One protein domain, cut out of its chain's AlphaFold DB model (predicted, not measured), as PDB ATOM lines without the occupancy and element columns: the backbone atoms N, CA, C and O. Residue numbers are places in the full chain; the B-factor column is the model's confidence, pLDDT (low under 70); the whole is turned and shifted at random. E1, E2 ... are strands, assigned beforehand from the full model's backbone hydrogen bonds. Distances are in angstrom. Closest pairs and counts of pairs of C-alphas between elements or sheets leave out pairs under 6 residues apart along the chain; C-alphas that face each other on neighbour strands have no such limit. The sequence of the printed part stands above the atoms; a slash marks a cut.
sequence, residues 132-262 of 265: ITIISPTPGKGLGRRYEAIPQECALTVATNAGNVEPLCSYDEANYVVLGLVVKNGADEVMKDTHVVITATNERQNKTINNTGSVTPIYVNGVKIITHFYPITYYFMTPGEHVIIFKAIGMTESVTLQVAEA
ATOM      1  N   ILE A 132     266.625 110.976 429.805       75.88
ATOM      2  CA  ILE A 132     266.325 111.801 428.641       75.88
ATOM      3  C   ILE A 132     267.096 113.116 428.740       75.88
ATOM      4  O   ILE A 132     267.370 113.607 429.832       75.88
ATOM      5  N   THR A 133     267.517 113.667 427.608       81.12
ATOM      6  CA  THR A 133     268.287 114.918 427.568       81.12
ATOM      7  C   THR A 133     267.915 115.714 426.332       81.12
ATOM      8  O   THR A 133     267.877 115.166 425.230       81.12
ATOM      9  N   ILE A 134     267.650 117.006 426.502       75.06
ATOM     10  CA  ILE A 134     267.354 117.908 425.387       75.06
ATOM     11  C   ILE A 134     268.666 118.493 424.863       75.06
ATOM     12  O   ILE A 134     269.493 118.980 425.632       75.06
ATOM     13  N   ILE A 135     268.856 118.443 423.549       75.94
ATOM     14  CA  ILE A 135     270.052 118.935 422.859       75.94
ATOM     15  C   ILE A 135     269.687 119.955 421.776       75.94
ATOM     16  O   ILE A 135     268.603 119.901 421.198       75.94
ATOM     17  N   SER A 136     270.637 120.840 421.460       76.50
ATOM     18  CA  SER A 136     270.615 121.704 420.272       76.50
ATOM     19  C   SER A 136     271.740 121.264 419.327       76.50
ATOM     20  O   SER A 136     272.908 121.543 419.612       76.50
ATOM     21  N   PRO A 137     271.442 120.541 418.230       61.59
ATOM     22  CA  PRO A 137     272.461 119.896 417.395       61.59
ATOM     23  C   PRO A 137     273.264 120.874 416.527       61.59
ATOM     24  O   PRO A 137     274.325 120.510 416.025       61.59
ATOM     25  N   THR A 138     272.786 122.108 416.351       58.84
ATOM     26  CA  THR A 138     273.424 123.122 415.503       58.84
ATOM     27  C   THR A 138     273.989 124.253 416.365       58.84
ATOM     28  O   THR A 138     273.244 125.134 416.796       58.84
ATOM     29  N   PRO A 139     275.306 124.278 416.639       46.81
ATOM     30  CA  PRO A 139     275.930 125.420 417.292       46.81
ATOM     31  C   PRO A 139     275.779 126.670 416.417       46.81
ATOM     32  O   PRO A 139     276.252 126.703 415.285       46.81
ATOM     33  N   GLY A 140     275.107 127.700 416.933       47.25
ATOM     34  CA  GLY A 140     275.002 129.008 416.277       47.25
ATOM     35  C   GLY A 140     273.849 129.192 415.285       47.25
ATOM     36  O   GLY A 140     273.580 130.339 414.946       47.25
ATOM     37  N   LYS A 141     273.137 128.129 414.879       47.66
ATOM     38  CA  LYS A 141     271.950 128.215 414.004       47.66
ATOM     39  C   LYS A 141     270.687 127.835 414.756       47.66
ATOM     40  O   LYS A 141     270.715 126.876 415.523       47.66
ATOM     41  N   GLY A 142     269.587 128.543 414.503       52.41
ATOM     42  CA  GLY A 142     268.317 128.268 415.166       52.41
ATOM     43  C   GLY A 142     268.463 128.390 416.683       52.41
ATOM     44  O   GLY A 142     268.222 127.434 417.408       52.41
ATOM     45  N   LEU A 143     268.963 129.531 417.162       57.09
ATOM     46  CA  LEU A 143     269.074 129.819 418.598       57.09
ATOM     47  C   LEU A 143     267.977 130.774 419.080       57.09
ATOM     48  O   LEU A 143     268.037 131.218 420.224       57.09
ATOM     49  N   GLY A 144     267.007 131.110 418.223       53.50
ATOM     50  CA  GLY A 144     265.807 131.817 418.654       53.50
ATOM     51  C   GLY A 144     266.043 133.169 419.304       53.50
ATOM     52  O   GLY A 144     265.368 133.508 420.270       53.50
ATOM     53  N   ARG A 145     267.064 133.912 418.867       53.50
ATOM     54  CA  ARG A 145     267.512 135.092 419.619       53.50
ATOM     55  C   ARG A 145     266.534 136.266 419.528       53.50
ATOM     56  O   ARG A 145     266.647 137.169 420.355       53.50
ATOM     57  N   ARG A 146     265.643 136.302 418.525       53.12
ATOM     58  CA  ARG A 146     264.704 137.410 418.261       53.12
ATOM     59  C   ARG A 146     263.465 136.903 417.525       53.12
ATOM     60  O   ARG A 146     263.598 136.038 416.673       53.12
ATOM     61  N   TYR A 147     262.302 137.475 417.827       52.88
ATOM     62  CA  TYR A 147     261.096 137.343 417.011       52.88
ATOM     63  C   TYR A 147     261.002 138.519 416.036       52.88
ATOM     64  O   TYR A 147     260.927 139.666 416.469       52.88
ATOM     65  N   GLU A 148     260.963 138.247 414.738       59.72
ATOM     66  CA  GLU A 148     260.646 139.207 413.685       59.72
ATOM     67  C   GLU A 148     259.260 138.886 413.120       59.72
ATOM     68  O   GLU A 148     258.989 137.761 412.690       59.72
ATOM     69  N   ALA A 149     258.365 139.878 413.157       53.75
ATOM     70  CA  ALA A 149     256.993 139.715 412.703       53.75
ATOM     71  C   ALA A 149     256.951 139.307 411.226       53.75
ATOM     72  O   ALA A 149     257.525 139.953 410.349       53.75
ATOM     73  N   ILE A 150     256.239 138.218 410.965       56.81
ATOM     74  CA  ILE A 150     256.174 137.573 409.659       56.81
ATOM     75  C   ILE A 150     255.173 138.343 408.786       56.81
ATOM     76  O   ILE A 150     254.032 138.534 409.222       56.81
ATOM     77  N   PRO A 151     255.533 138.761 407.558       53.81
ATOM     78  CA  PRO A 151     254.566 139.298 406.601       53.81
ATOM     79  C   PRO A 151     253.389 138.324 406.425       53.81
ATOM     80  O   PRO A 151     253.604 137.120 406.319       53.81
ATOM     81  N   GLN A 152     252.137 138.803 406.397       53.72
ATOM     82  CA  GLN A 152     250.946 137.927 406.378       53.72
ATOM     83  C   GLN A 152     250.936 136.915 405.216       53.72
ATOM     84  O   GLN A 152     250.415 135.812 405.360       53.72
ATOM     85  N   GLU A 153     251.567 137.260 404.097       52.75
ATOM     86  CA  GLU A 153     251.808 136.393 402.936       52.75
ATOM     87  C   GLU A 153     252.649 135.138 403.248       52.75
ATOM     88  O   GLU A 153     252.485 134.105 402.603       52.75
ATOM     89  N   CYS A 154     253.481 135.190 404.291       52.25
ATOM     90  CA  CYS A 154     254.338 134.102 404.765       52.25
ATOM     91  C   CYS A 154     253.728 133.291 405.926       52.25
ATOM     92  O   CYS A 154     254.228 132.214 406.250       52.25
ATOM     93  N   ALA A 155     252.646 133.774 406.550       50.81
ATOM     94  CA  ALA A 155     251.957 133.099 407.660       50.81
ATOM     95  C   ALA A 155     251.078 131.911 407.211       50.81
ATOM     96  O   ALA A 155     250.490 131.206 408.035       50.81
ATOM     97  N   LEU A 156     250.981 131.687 405.899       48.16
ATOM     98  CA  LEU A 156     250.376 130.503 405.307       48.16
ATOM     99  C   LEU A 156     251.243 129.280 405.638       48.16
ATOM    100  O   LEU A 156     252.388 129.155 405.207       48.16
ATOM    101  N   THR A 157     250.685 128.382 406.444       53.53
ATOM    102  CA  THR A 157     251.318 127.129 406.842       53.53
ATOM    103  C   THR A 157     251.020 126.021 405.836       53.53
ATOM    104  O   THR A 157     249.853 125.748 405.553       53.53
ATOM    105  N   VAL A 158     252.047 125.332 405.350       49.12
ATOM    106  CA  VAL A 158     251.935 124.086 404.593       49.12
ATOM    107  C   VAL A 158     251.986 122.918 405.574       49.12
ATOM    108  O   VAL A 158     252.938 122.761 406.338       49.12
ATOM    109  N   ALA A 159     250.958 122.073 405.549       47.88
ATOM    110  CA  ALA A 159     251.051 120.753 406.152       47.88
ATOM    111  C   ALA A 159     251.991 119.909 405.283       47.88
ATOM    112  O   ALA A 159     251.668 119.575 404.143       47.88
ATOM    113  N   THR A 160     253.177 119.590 405.793       52.75
ATOM    114  CA  THR A 160     254.061 118.630 405.125       52.75
ATOM    115  C   THR A 160     253.476 117.217 405.245       52.75
ATOM    116  O   THR A 160     252.737 116.920 406.185       52.75
ATOM    117  N   ASN A 161     253.857 116.299 404.348       42.84
ATOM    118  CA  ASN A 161     253.461 114.879 404.420       42.84
ATOM    119  C   ASN A 161     253.862 114.193 405.748       42.84
ATOM    120  O   ASN A 161     253.391 113.100 406.048       42.84
ATOM    121  N   ALA A 162     254.726 114.832 406.544       49.84
ATOM    122  CA  ALA A 162     255.166 114.387 407.862       49.84
ATOM    123  C   ALA A 162     254.349 114.988 409.027       49.84
ATOM    124  O   ALA A 162     254.740 114.834 410.182       49.84
ATOM    125  N   GLY A 163     253.252 115.704 408.749       50.72
ATOM    126  CA  GLY A 163     252.419 116.356 409.766       50.72
ATOM    127  C   GLY A 163     253.058 117.592 410.408       50.72
ATOM    128  O   GLY A 163     252.470 118.171 411.316       50.72
ATOM    129  N   ASN A 164     254.237 118.018 409.947       54.81
ATOM    130  CA  ASN A 164     254.846 119.257 410.419       54.81
ATOM    131  C   ASN A 164     254.175 120.436 409.706       54.81
ATOM    132  O   ASN A 164     254.046 120.429 408.477       54.81
ATOM    133  N   VAL A 165     253.759 121.426 410.491       58.31
ATOM    134  CA  VAL A 165     253.226 122.703 410.022       58.31
ATOM    135  C   VAL A 165     254.421 123.617 409.765       58.31
ATOM    136  O   VAL A 165     254.988 124.171 410.707       58.31
ATOM    137  N   GLU A 166     254.824 123.744 408.502       55.44
ATOM    138  CA  GLU A 166     255.908 124.643 408.104       55.44
ATOM    139  C   GLU A 166     255.335 125.859 407.364       55.44
ATOM    140  O   GLU A 166     254.474 125.716 406.504       55.44
ATOM    141  N   PRO A 167     255.751 127.075 407.694       58.00
ATOM    142  CA  PRO A 167     255.334 128.288 406.995       58.00
ATOM    143  C   PRO A 167     256.069 128.437 405.661       58.00
ATOM    144  O   PRO A 167     257.182 127.947 405.488       58.00
ATOM    145  N   LEU A 168     255.427 129.114 404.707       54.22
ATOM    146  CA  LEU A 168     255.861 129.171 403.304       54.22
ATOM    147  C   LEU A 168     257.197 129.889 403.053       54.22
ATOM    148  O   LEU A 168     257.788 129.697 401.991       54.22
ATOM    149  N   CYS A 169     257.673 130.715 403.982       54.22
ATOM    150  CA  CYS A 169     258.889 131.504 403.803       54.22
ATOM    151  C   CYS A 169     260.032 130.973 404.673       54.22
ATOM    152  O   CYS A 169     259.839 130.648 405.842       54.22
ATOM    153  N   SER A 170     261.241 130.928 404.099       50.31
ATOM    154  CA  SER A 170     262.466 130.611 404.836       50.31
ATOM    155  C   SER A 170     262.680 131.655 405.925       50.31
ATOM    156  O   SER A 170     262.886 132.830 405.628       50.31
ATOM    157  N   TYR A 171     262.650 131.227 407.180       55.16
ATOM    158  CA  TYR A 171     262.975 132.104 408.291       55.16
ATOM    159  C   TYR A 171     264.466 132.361 408.391       55.16
ATOM    160  O   TYR A 171     265.282 131.464 408.171       55.16
ATOM    161  N   ASP A 172     264.797 133.576 408.819       58.56
ATOM    162  CA  ASP A 172     266.086 133.844 409.433       58.56
ATOM    163  C   ASP A 172     266.285 132.893 410.630       58.56
ATOM    164  O   ASP A 172     265.351 132.590 411.383       58.56
ATOM    165  N   GLU A 173     267.518 132.433 410.828       60.09
ATOM    166  CA  GLU A 173     267.944 131.563 411.932       60.09
ATOM    167  C   GLU A 173     267.705 132.200 413.315       60.09
ATOM    168  O   GLU A 173     267.837 131.535 414.347       60.09
ATOM    169  N   ALA A 174     267.323 133.481 413.335       64.44
ATOM    170  CA  ALA A 174     266.839 134.215 414.493       64.44
ATOM    171  C   ALA A 174     265.452 133.761 414.997       64.44
ATOM    172  O   ALA A 174     265.259 133.761 416.212       64.44
ATOM    173  N   ASN A 175     264.536 133.342 414.111       70.31
ATOM    174  CA  ASN A 175     263.104 133.130 414.405       70.31
ATOM    175  C   ASN A 175     262.709 131.681 414.712       70.31
ATOM    176  O   ASN A 175     261.530 131.381 414.918       70.31
ATOM    177  N   TYR A 176     263.670 130.765 414.753       76.19
ATOM    178  CA  TYR A 176     263.407 129.379 415.117       76.19
ATOM    179  C   TYR A 176     264.488 128.811 416.019       76.19
ATOM    180  O   TYR A 176     265.588 129.357 416.136       76.19
ATOM    181  N   VAL A 177     264.154 127.698 416.663       77.25
ATOM    182  CA  VAL A 177     265.095 126.863 417.397       77.25
ATOM    183  C   VAL A 177     264.995 125.417 416.943       77.25
ATOM    184  O   VAL A 177     263.900 124.910 416.703       77.25
ATOM    185  N   VAL A 178     266.139 124.744 416.811       80.81
ATOM    186  CA  VAL A 178     266.173 123.295 416.575       80.81
ATOM    187  C   VAL A 178     266.583 122.619 417.865       80.81
ATOM    188  O   VAL A 178     267.714 122.762 418.324       80.81
ATOM    189  N   LEU A 179     265.656 121.858 418.429       83.06
ATOM    190  CA  LEU A 179     265.889 121.044 419.609       83.06
ATOM    191  C   LEU A 179     265.661 119.579 419.265       83.06
ATOM    192  O   LEU A 179     264.999 119.233 418.286       83.06
ATOM    193  N   GLY A 180     266.149 118.693 420.115       85.25
ATOM    194  CA  GLY A 180     265.616 117.346 420.137       85.25
ATOM    195  C   GLY A 180     265.972 116.584 421.392       85.25
ATOM    196  O   GLY A 180     266.834 116.993 422.165       85.25
ATOM    197  N   LEU A 181     265.270 115.475 421.584       88.88
ATOM    198  CA  LEU A 181     265.448 114.606 422.738       88.88
ATOM    199  C   LEU A 181     266.419 113.479 422.400       88.88
ATOM    200  O   LEU A 181     266.227 112.789 421.402       88.88
ATOM    201  N   VAL A 182     267.418 113.248 423.240       88.69
ATOM    202  CA  VAL A 182     268.175 111.994 423.279       88.69
ATOM    203  C   VAL A 182     267.599 111.156 424.409       88.69
ATOM    204  O   VAL A 182     267.457 111.644 425.528       88.69
ATOM    205  N   VAL A 183     267.255 109.908 424.109       88.69
ATOM    206  CA  VAL A 183     266.737 108.943 425.082       88.69
ATOM    207  C   VAL A 183     267.794 107.867 425.270       88.69
ATOM    208  O   VAL A 183     268.324 107.353 424.284       88.69
ATOM    209  N   LYS A 184     268.101 107.522 426.515       86.88
ATOM    210  CA  LYS A 184     269.026 106.444 426.855       86.88
ATOM    211  C   LYS A 184     268.359 105.420 427.762       86.88
ATOM    212  O   LYS A 184     267.518 105.775 428.594       86.88
ATOM    213  N   ASN A 185     268.736 104.155 427.601       83.12
ATOM    214  CA  ASN A 185     268.421 103.116 428.578       83.12
ATOM    215  C   ASN A 185     269.351 103.252 429.800       83.12
ATOM    216  O   ASN A 185     270.226 104.118 429.824       83.12
ATOM    217  N   GLY A 186     269.165 102.432 430.832       74.88
ATOM    218  CA  GLY A 186     270.008 102.529 432.025       74.88
ATOM    219  C   GLY A 186     271.407 101.930 431.886       74.88
ATOM    220  O   GLY A 186     272.215 102.077 432.798       74.88
ATOM    221  N   ALA A 187     271.728 101.344 430.731       79.00
ATOM    222  CA  ALA A 187     273.089 101.017 430.319       79.00
ATOM    223  C   ALA A 187     273.772 102.178 429.565       79.00
ATOM    224  O   ALA A 187     274.797 101.970 428.915       79.00
ATOM    225  N   ASP A 188     273.206 103.392 429.623       74.44
ATOM    226  CA  ASP A 188     273.667 104.591 428.906       74.44
ATOM    227  C   ASP A 188     273.609 104.478 427.366       74.44
ATOM    228  O   ASP A 188     274.109 105.341 426.633       74.44
ATOM    229  N   GLU A 189     272.957 103.438 426.852       84.44
ATOM    230  CA  GLU A 189     272.836 103.155 425.431       84.44
ATOM    231  C   GLU A 189     271.698 103.978 424.819       84.44
ATOM    232  O   GLU A 189     270.584 104.041 425.349       84.44
ATOM    233  N   VAL A 190     271.967 104.614 423.677       86.94
ATOM    234  CA  VAL A 190     270.985 105.475 423.011       86.94
ATOM    235  C   VAL A 190     269.833 104.634 422.461       86.94
ATOM    236  O   VAL A 190     270.004 103.817 421.553       86.94
ATOM    237  N   MET A 191     268.630 104.895 422.964       88.06
ATOM    238  CA  MET A 191     267.400 104.283 422.482       88.06
ATOM    239  C   MET A 191     266.989 104.936 421.166       88.06
ATOM    240  O   MET A 191     266.439 106.037 421.137       88.06
ATOM    241  N   LYS A 192     267.257 104.239 420.062       89.75
ATOM    242  CA  LYS A 192     266.908 104.714 418.721       89.75
ATOM    243  C   LYS A 192     265.410 104.626 418.416       89.75
ATOM    244  O   LYS A 192     264.924 105.465 417.674       89.75
ATOM    245  N   ASP A 193     264.688 103.661 418.989       89.81
ATOM    246  CA  ASP A 193     263.266 103.395 418.721       89.81
ATOM    247  C   ASP A 193     262.447 103.632 419.995       89.81
ATOM    248  O   ASP A 193     262.534 102.863 420.951       89.81
ATOM    249  N   THR A 194     261.685 104.728 420.033       86.81
ATOM    250  CA  THR A 194     260.947 105.187 421.221       86.81
ATOM    251  C   THR A 194     259.751 106.035 420.798       86.81
ATOM    252  O   THR A 194     259.789 106.730 419.786       86.81
ATOM    253  N   HIS A 195     258.697 106.005 421.615       89.19
ATOM    254  CA  HIS A 195     257.572 106.930 421.533       89.19
ATOM    255  C   HIS A 195     257.895 108.243 422.261       89.19
ATOM    256  O   HIS A 195     258.065 108.249 423.487       89.19
ATOM    257  N   VAL A 196     257.945 109.346 421.517       90.44
ATOM    258  CA  VAL A 196     258.214 110.692 422.035       90.44
ATOM    259  C   VAL A 196     257.050 111.621 421.719       90.44
ATOM    260  O   VAL A 196     256.668 111.786 420.562       90.44
ATOM    261  N   VAL A 197     256.521 112.270 422.753       91.06
ATOM    262  CA  VAL A 197     255.518 113.332 422.630       91.06
ATOM    263  C   VAL A 197     256.184 114.660 422.933       91.06
ATOM    264  O   VAL A 197     256.825 114.814 423.971       91.06
ATOM    265  N   ILE A 198     256.017 115.615 422.031       90.44
ATOM    266  CA  ILE A 198     256.542 116.968 422.137       90.44
ATOM    267  C   ILE A 198     255.351 117.919 422.140       90.44
ATOM    268  O   ILE A 198     254.568 117.944 421.190       90.44
ATOM    269  N   THR A 199     255.214 118.697 423.206       90.75
ATOM    270  CA  THR A 199     254.200 119.750 423.315       90.75
ATOM    271  C   THR A 199     254.882 121.093 423.472       90.75
ATOM    272  O   THR A 199     255.823 121.204 424.254       90.75
ATOM    273  N   ALA A 200     254.408 122.111 422.771       85.06
ATOM    274  CA  ALA A 200     254.967 123.451 422.818       85.06
ATOM    275  C   ALA A 200     253.889 124.488 423.153       85.06
ATOM    276  O   ALA A 200     252.702 124.235 422.955       85.06
ATOM    277  N   THR A 201     254.303 125.678 423.598       82.50
ATOM    278  CA  THR A 201     253.406 126.832 423.808       82.50
ATOM    279  C   THR A 201     252.497 127.088 422.611       82.50
ATOM    280  O   THR A 201     251.320 127.391 422.781       82.50
ATOM    281  N   ASN A 202     253.022 126.946 421.392       80.06
ATOM    282  CA  ASN A 202     252.186 126.912 420.204       80.06
ATOM    283  C   ASN A 202     251.785 125.473 419.875       80.06
ATOM    284  O   ASN A 202     252.561 124.722 419.281       80.06
ATOM    285  N   GLU A 203     250.542 125.126 420.196       81.25
ATOM    286  CA  GLU A 203     250.016 123.771 420.031       81.25
ATOM    287  C   GLU A 203     250.008 123.281 418.576       81.25
ATOM    288  O   GLU A 203     250.057 122.076 418.335       81.25
ATOM    289  N   ARG A 204     250.011 124.187 417.585       82.94
ATOM    290  CA  ARG A 204     250.098 123.807 416.160       82.94
ATOM    291  C   ARG A 204     251.441 123.172 415.797       82.94
ATOM    292  O   ARG A 204     251.556 122.578 414.732       82.94
ATOM    293  N   GLN A 205     252.445 123.320 416.660       85.31
ATOM    294  CA  GLN A 205     253.780 122.746 416.501       85.31
ATOM    295  C   GLN A 205     254.008 121.527 417.407       85.31
ATOM    296  O   GLN A 205     255.126 121.015 417.479       85.31
ATOM    297  N   ASN A 206     252.964 121.045 418.091       85.75
ATOM    298  CA  ASN A 206     253.024 119.787 418.825       85.75
ATOM    299  C   ASN A 206     253.361 118.640 417.869       85.75
ATOM    300  O   ASN A 206     252.897 118.595 416.728       85.75
ATOM    301  N   LYS A 207     254.151 117.683 418.350       87.56
ATOM    302  CA  LYS A 207     254.645 116.574 417.538       87.56
ATOM    303  C   LYS A 207     254.618 115.280 418.329       87.56
ATOM    304  O   LYS A 207     254.998 115.246 419.493       87.56
ATOM    305  N   THR A 208     254.195 114.201 417.686       89.81
ATOM    306  CA  THR A 208     254.279 112.847 418.240       89.81
ATOM    307  C   THR A 208     255.105 111.998 417.287       89.81
ATOM    308  O   THR A 208     254.836 111.973 416.086       89.81
ATOM    309  N   ILE A 209     256.146 111.356 417.806       88.62
ATOM    310  CA  ILE A 209     257.094 110.554 417.034       88.62
ATOM    311  C   ILE A 209     257.086 109.141 417.605       88.62
ATOM    312  O   ILE A 209     257.456 108.940 418.757       88.62
ATOM    313  N   ASN A 210     256.690 108.169 416.782       87.44
ATOM    314  CA  ASN A 210     256.482 106.778 417.207       87.44
ATOM    315  C   ASN A 210     257.492 105.797 416.591       87.44
ATOM    316  O   ASN A 210     257.273 104.592 416.632       87.44
ATOM    317  N   ASN A 211     258.571 106.313 415.999       84.31
ATOM    318  CA  ASN A 211     259.503 105.565 415.153       84.31
ATOM    319  C   ASN A 211     260.963 105.842 415.550       84.31
ATOM    320  O   ASN A 211     261.233 106.488 416.563       84.31
ATOM    321  N   THR A 212     261.908 105.373 414.735       87.69
ATOM    322  CA  THR A 212     263.338 105.624 414.920       87.69
ATOM    323  C   THR A 212     263.655 107.123 414.934       87.69
ATOM    324  O   THR A 212     263.209 107.873 414.060       87.69
ATOM    325  N   GLY A 213     264.441 107.568 415.916       84.25
ATOM    326  CA  GLY A 213     264.982 108.923 415.981       84.25
ATOM    327  C   GLY A 213     265.865 109.238 414.770       84.25
ATOM    328  O   GLY A 213     266.449 108.353 414.146       84.25
ATOM    329  N   SER A 214     265.980 110.516 414.423       86.81
ATOM    330  CA  SER A 214     266.899 110.961 413.373       86.81
ATOM    331  C   SER A 214     268.349 110.811 413.830       86.81
ATOM    332  O   SER A 214     268.639 110.893 415.019       86.81
ATOM    333  N   VAL A 215     269.271 110.618 412.890       86.88
ATOM    334  CA  VAL A 215     270.708 110.553 413.186       86.88
ATOM    335  C   VAL A 215     271.310 111.945 413.025       86.88
ATOM    336  O   VAL A 215     271.165 112.557 411.968       86.88
ATOM    337  N   THR A 216     271.999 112.445 414.050       79.69
ATOM    338  CA  THR A 216     272.695 113.737 413.992       79.69
ATOM    339  C   THR A 216     274.044 113.678 414.704       79.69
ATOM    340  O   THR A 216     274.189 112.951 415.692       79.69
ATOM    341  N   PRO A 217     275.059 114.424 414.238       77.56
ATOM    342  CA  PRO A 217     276.244 114.662 415.040       77.56
ATOM    343  C   PRO A 217     275.950 115.642 416.183       77.56
ATOM    344  O   PRO A 217     275.405 116.720 415.963       77.56
ATOM    345  N   ILE A 218     276.392 115.304 417.390       72.88
ATOM    346  CA  ILE A 218     276.493 116.218 418.530       72.88
ATOM    347  C   ILE A 218     277.956 116.405 418.921       72.88
ATOM    348  O   ILE A 218     278.788 115.536 418.659       72.88
ATOM    349  N   TYR A 219     278.269 117.526 419.562       68.31
ATOM    350  CA  TYR A 219     279.602 117.794 420.091       68.31
ATOM    351  C   TYR A 219     279.558 117.753 421.614       68.31
ATOM    352  O   TYR A 219     278.939 118.609 422.241       68.31
ATOM    353  N   VAL A 220     280.225 116.763 422.203       67.38
ATOM    354  CA  VAL A 220     280.375 116.626 423.657       67.38
ATOM    355  C   VAL A 220     281.851 116.812 423.972       67.38
ATOM    356  O   VAL A 220     282.687 116.075 423.458       67.38
ATOM    357  N   ASN A 221     282.189 117.832 424.767       68.38
ATOM    358  CA  ASN A 221     283.579 118.183 425.096       68.38
ATOM    359  C   ASN A 221     284.486 118.349 423.856       68.38
ATOM    360  O   ASN A 221     285.645 117.948 423.858       68.38
ATOM    361  N   GLY A 222     283.940 118.900 422.765       63.00
ATOM    362  CA  GLY A 222     284.656 119.091 421.496       63.00
ATOM    363  C   GLY A 222     284.769 117.840 420.614       63.00
ATOM    364  O   GLY A 222     285.197 117.949 419.466       63.00
ATOM    365  N   VAL A 223     284.338 116.669 421.090       69.44
ATOM    366  CA  VAL A 223     284.331 115.419 420.316       69.44
ATOM    367  C   VAL A 223     282.995 115.256 419.598       69.44
ATOM    368  O   VAL A 223     281.931 115.352 420.209       69.44
ATOM    369  N   LYS A 224     283.055 114.984 418.290       77.44
ATOM    370  CA  LYS A 224     281.881 114.685 417.466       77.44
ATOM    371  C   LYS A 224     281.395 113.260 417.741       77.44
ATOM    372  O   LYS A 224     282.121 112.304 417.485       77.44
ATOM    373  N   ILE A 225     280.153 113.124 418.189       79.25
ATOM    374  CA  ILE A 225     279.481 111.848 418.456       79.25
ATOM    375  C   ILE A 225     278.247 111.761 417.561       79.25
ATOM    376  O   ILE A 225     277.463 112.702 417.491       79.25
ATOM    377  N   ILE A 226     278.066 110.638 416.867       83.25
ATOM    378  CA  ILE A 226     276.839 110.371 416.109       83.25
ATOM    379  C   ILE A 226     275.802 109.796 417.072       83.25
ATOM    380  O   ILE A 226     276.048 108.758 417.684       83.25
ATOM    381  N   THR A 227     274.655 110.459 417.209       84.38
ATOM    382  CA  THR A 227     273.574 110.028 418.105       84.38
ATOM    383  C   THR A 227     272.240 109.966 417.376       84.38
ATOM    384  O   THR A 227     272.007 110.705 416.417       84.38
ATOM    385  N   HIS A 228     271.345 109.107 417.866       88.12
ATOM    386  CA  HIS A 228     269.926 109.218 417.546       88.12
ATOM    387  C   HIS A 228     269.298 110.277 418.451       88.12
ATOM    388  O   HIS A 228     269.636 110.374 419.635       88.12
ATOM    389  N   PHE A 229     268.410 111.085 417.888       87.25
ATOM    390  CA  PHE A 229     267.657 112.093 418.620       87.25
ATOM    391  C   PHE A 229     266.292 112.327 417.964       87.25
ATOM    392  O   PHE A 229     266.087 112.018 416.790       87.25
ATOM    393  N   TYR A 230     265.349 112.875 418.720       89.31
ATOM    394  CA  TYR A 230     263.980 113.134 418.279       89.31
ATOM    395  C   TYR A 230     263.792 114.637 418.024       89.31
ATOM    396  O   TYR A 230     263.597 115.378 418.991       89.31
ATOM    397  N   PRO A 231     263.891 115.107 416.762       88.31
ATOM    398  CA  PRO A 231     263.953 116.532 416.455       88.31
ATOM    399  C   PRO A 231     262.596 117.237 416.456       88.31
ATOM    400  O   PRO A 231     261.591 116.726 415.932       88.31
ATOM    401  N   ILE A 232     262.632 118.491 416.897       85.69
ATOM    402  CA  ILE A 232     261.638 119.527 416.631       85.69
ATOM    403  C   ILE A 232     262.341 120.796 416.136       85.69
ATOM    404  O   ILE A 232     263.283 121.291 416.756       85.69
ATOM    405  N   THR A 233     261.851 121.329 415.023       85.38
ATOM    406  CA  THR A 233     262.098 122.718 414.637       85.38
ATOM    407  C   THR A 233     260.926 123.522 415.172       85.38
ATOM    408  O   THR A 233     259.796 123.305 414.738       85.38
ATOM    409  N   TYR A 234     261.176 124.383 416.152       81.62
ATOM    410  CA  TYR A 234     260.157 125.223 416.767       81.62
ATOM    411  C   TYR A 234     260.317 126.668 416.301       81.62
ATOM    412  O   TYR A 234     261.354 127.293 416.523       81.62
ATOM    413  N   TYR A 235     259.283 127.192 415.660       80.94
ATOM    414  CA  TYR A 235     259.206 128.556 415.157       80.94
ATOM    415  C   TYR A 235     258.566 129.478 416.196       80.94
ATOM    416  O   TYR A 235     257.472 129.200 416.700       80.94
ATOM    417  N   PHE A 236     259.209 130.604 416.494       77.44
ATOM    418  CA  PHE A 236     258.634 131.626 417.365       77.44
ATOM    419  C   PHE A 236     257.586 132.407 416.575       77.44
ATOM    420  O   PHE A 236     257.912 133.163 415.669       77.44
ATOM    421  N   MET A 237     256.307 132.187 416.884       74.62
ATOM    422  CA  MET A 237     255.201 132.890 416.213       74.62
ATOM    423  C   MET A 237     254.783 134.179 416.931       74.62
ATOM    424  O   MET A 237     254.038 134.974 416.368       74.62
ATOM    425  N   THR A 238     255.240 134.370 418.167       75.06
ATOM    426  CA  THR A 238     254.971 135.538 419.020       75.06
ATOM    427  C   THR A 238     256.224 135.841 419.845       75.06
ATOM    428  O   THR A 238     257.042 134.938 420.010       75.06
ATOM    429  N   PRO A 239     256.410 137.074 420.344       75.50
ATOM    430  CA  PRO A 239     257.396 137.344 421.382       75.50
ATOM    431  C   PRO A 239     256.892 136.843 422.746       75.50
ATOM    432  O   PRO A 239     255.688 136.696 422.962       75.50
ATOM    433  N   GLY A 240     257.810 136.646 423.691       73.12
ATOM    434  CA  GLY A 240     257.500 136.243 425.061       73.12
ATOM    435  C   GLY A 240     258.122 134.909 425.463       73.12
ATOM    436  O   GLY A 240     259.151 134.490 424.933       73.12
ATOM    437  N   GLU A 241     257.518 134.284 426.470       81.94
ATOM    438  CA  GLU A 241     257.953 132.990 426.986       81.94
ATOM    439  C   GLU A 241     257.412 131.849 426.115       81.94
ATOM    440  O   GLU A 241     256.221 131.787 425.797       81.94
ATOM    441  N   HIS A 242     258.289 130.914 425.763       80.44
ATOM    442  CA  HIS A 242     257.943 129.684 425.070       80.44
ATOM    443  C   HIS A 242     258.470 128.478 425.830       80.44
ATOM    444  O   HIS A 242     259.661 128.372 426.107       80.44
ATOM    445  N   VAL A 243     257.585 127.534 426.102       85.12
ATOM    446  CA  VAL A 243     257.870 126.284 426.791       85.12
ATOM    447  C   VAL A 243     257.716 125.149 425.792       85.12
ATOM    448  O   VAL A 243     256.690 125.029 425.122       85.12
ATOM    449  N   ILE A 244     258.743 124.313 425.689       84.31
ATOM    450  CA  ILE A 244     258.758 123.111 424.855       84.31
ATOM    451  C   ILE A 244     259.027 121.931 425.782       84.31
ATOM    452  O   ILE A 244     260.065 121.872 426.438       84.31
ATOM    453  N   ILE A 245     258.083 121.001 425.846       88.06
ATOM    454  CA  ILE A 245     258.082 119.853 426.748       88.06
ATOM    455  C   ILE A 245     258.234 118.586 425.918       88.06
ATOM    456  O   ILE A 245     257.498 118.373 424.955       88.06
ATOM    457  N   PHE A 246     259.147 117.724 426.334       90.19
ATOM    458  CA  PHE A 246     259.405 116.418 425.758       90.19
ATOM    459  C   PHE A 246     259.029 115.337 426.764       90.19
ATOM    460  O   PHE A 246     259.418 115.394 427.930       90.19
ATOM    461  N   LYS A 247     258.295 114.325 426.306       87.69
ATOM    462  CA  LYS A 247     257.918 113.159 427.103       87.69
ATOM    463  C   LYS A 247     258.314 111.891 426.375       87.69
ATOM    464  O   LYS A 247     257.926 111.692 425.226       87.69
ATOM    465  N   ALA A 248     259.039 111.019 427.057       88.38
ATOM    466  CA  ALA A 248     259.411 109.700 426.563       88.38
ATOM    467  C   ALA A 248     259.603 108.773 427.757       88.38
ATOM    468  O   ALA A 248     259.981 109.245 428.822       88.38
ATOM    469  N   ILE A 249     259.353 107.469 427.594       86.06
ATOM    470  CA  ILE A 249     259.661 106.429 428.600       86.06
ATOM    471  C   ILE A 249     259.182 106.733 430.041       86.06
ATOM    472  O   ILE A 249     259.807 106.315 431.008       86.06
ATOM    473  N   GLY A 250     258.068 107.459 430.191       79.31
ATOM    474  CA  GLY A 250     257.535 107.876 431.497       79.31
ATOM    475  C   GLY A 250     258.257 109.067 432.145       79.31
ATOM    476  O   GLY A 250     257.866 109.494 433.226       79.31
ATOM    477  N   MET A 251     259.267 109.628 431.483       83.81
ATOM    478  CA  MET A 251     260.014 110.814 431.897       83.81
ATOM    479  C   MET A 251     259.529 112.057 431.145       83.81
ATOM    480  O   MET A 251     258.972 111.964 430.047       83.81
ATOM    481  N   THR A 252     259.736 113.229 431.745       87.00
ATOM    482  CA  THR A 252     259.397 114.532 431.161       87.00
ATOM    483  C   THR A 252     260.560 115.494 431.350       87.00
ATOM    484  O   THR A 252     261.065 115.612 432.459       87.00
ATOM    485  N   GLU A 253     260.941 116.189 430.283       85.56
ATOM    486  CA  GLU A 253     261.916 117.281 430.299       85.56
ATOM    487  C   GLU A 253     261.357 118.487 429.553       85.56
ATOM    488  O   GLU A 253     260.512 118.341 428.666       85.56
ATOM    489  N   SER A 254     261.819 119.687 429.890       86.31
ATOM    490  CA  SER A 254     261.328 120.908 429.250       86.31
ATOM    491  C   SER A 254     262.405 121.962 429.086       86.31
ATOM    492  O   SER A 254     263.275 122.114 429.939       86.31
ATOM    493  N   VAL A 255     262.290 122.746 428.020       82.44
ATOM    494  CA  VAL A 255     263.081 123.955 427.800       82.44
ATOM    495  C   VAL A 255     262.139 125.149 427.784       82.44
ATOM    496  O   VAL A 255     261.118 125.129 427.097       82.44
ATOM    497  N   THR A 256     262.506 126.186 428.532       82.44
ATOM    498  CA  THR A 256     261.840 127.491 428.510       82.44
ATOM    499  C   THR A 256     262.753 128.491 427.814       82.44
ATOM    500  O   THR A 256     263.929 128.604 428.162       82.44
ATOM    501  N   LEU A 257     262.227 129.191 426.814       79.25
ATOM    502  CA  LEU A 257     262.938 130.168 426.000       79.25
ATOM    503  C   LEU A 257     262.230 131.511 426.102       79.25
ATOM    504  O   LEU A 257     261.024 131.594 425.888       79.25
ATOM    505  N   GLN A 258     262.997 132.560 426.376       79.19
ATOM    506  CA  GLN A 258     262.502 133.927 426.342       79.19
ATOM    507  C   GLN A 258     262.884 134.570 425.011       79.19
ATOM    508  O   GLN A 258     264.071 134.683 424.702       79.19
ATOM    509  N   VAL A 259     261.891 135.022 424.249       73.69
ATOM    510  CA  VAL A 259     262.103 135.651 422.943       73.69
ATOM    511  C   VAL A 259     261.653 137.101 422.980       73.69
ATOM    512  O   VAL A 259     260.505 137.410 423.291       73.69
ATOM    513  N   ALA A 260     262.579 138.009 422.679       66.81
ATOM    514  CA  ALA A 260     262.284 139.429 422.568       66.81
ATOM    515  C   ALA A 260     261.681 139.754 421.195       66.81
ATOM    516  O   ALA A 260     262.081 139.180 420.180       66.81
ATOM    517  N   GLU A 261     260.758 140.714 421.166       67.81
ATOM    518  CA  GLU A 261     260.286 141.320 419.923       67.81
ATOM    519  C   GLU A 261     261.427 142.107 419.265       67.81
ATOM    520  O   GLU A 261     262.148 142.858 419.930       67.81
ATOM    521  N   ALA A 262     261.628 141.922 417.961       61.34
ATOM    522  CA  ALA A 262     262.594 142.697 417.203       61.34
ATOM    523  C   ALA A 262     262.107 144.147 417.104       61.34
ATOM    524  O   ALA A 262     261.216 144.475 416.324       61.34
TER     525      ALA A 262
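What this domain is: This is residues 132 to 262 of the 265 residues of the protein "Protein kinase" of Parcubacteria group bacterium GW2011_GWA2_48_9 (UniProt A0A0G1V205). Two four-stranded sheets lie face to face as a sandwich, E1, E4, E8 and E7 in one layer and E6, E5, E9 and E10 in the other, their strands crossed at 43 degrees. The first sheet is strongly twisted: E8 bends sharply, and its first part turns away from the other layer as a hairpin with E7, while the small hairpin E2 and E3 lies far from the middle. The printed part has 131 residues, with ten named strands, E1 to E10 in chain order, and no named helix; it is all strand, with 65 residues, under half, in named elements. Both large sheets, in the orders E1, E4, E8, E7 and E6, E5, E9, E10, are antiparallel, and the whole is compact, with a radius of gyration of the C-alphas of 15.1 A and spans of 49 by 32 by 23 A.

Where its parts are: In the first sheet, E1 is residues 132 to 135, from C-alpha 132 at (266.325, 111.801, 428.641); E4 is residues 176 to 184, 26.4 A long; E8, the longest strand, is residues 223 to 235, 28.8 A; and E7 is residues 214 to 220, 17.9 A. In the second, E6 is residues 207 to 209, E5 residues 196 to 200, E9 residues 240 to 248, 26.7 A, and E10 residues 251 to 259, 26.5 A, ending at C-alpha 259 (262.103, 135.651, 422.943). E2 is residues 157 to 159 and E3 residues 165 to 167.

How they stand to each other: E4 pairs with E1, with N 133 and O 182 2.9 A apart, and with E8, with N 179 and O 232 3.0 A apart, both within hydrogen-bond range. E8 bends by 87 degrees at residue 228; its pairing is staggered, with E7 over residues 223 to 229, where N 225 and O 218 are 2.8 A apart, and with E4 over residues 230 to 235. In the other sheet, N 197 of E5 and O 247 of E9 are 2.9 A apart, N 198 of E5 and O 207 of E6 2.8 A, and N 244 of E9 and O 255 of E10 2.9 A. Between the sheets, the closest C-alphas of E4 and E9 are those of Leu 181 and Phe 246, 7.0 A apart, and those of E1 and E10 are Ile 132 and Met 251, 7.2 A. In the hairpin E2 and E3, N 158 and O 166 are 2.7 A apart; E3 and E8 are near each other, with 6 pairs of C-alphas within 10 A.

The domain as a whole: The two farthest C-alphas, of Glu 153 and Ala 187, are 49.5 A apart. The printed part has no cut; the links E1 to E2, of 21 residues, and E4 to E5, of 11, are long. Mean pLDDT of the printed part is 73.6, and residues 137 to 174, 219 to 223 and 260 to 262 are under 70.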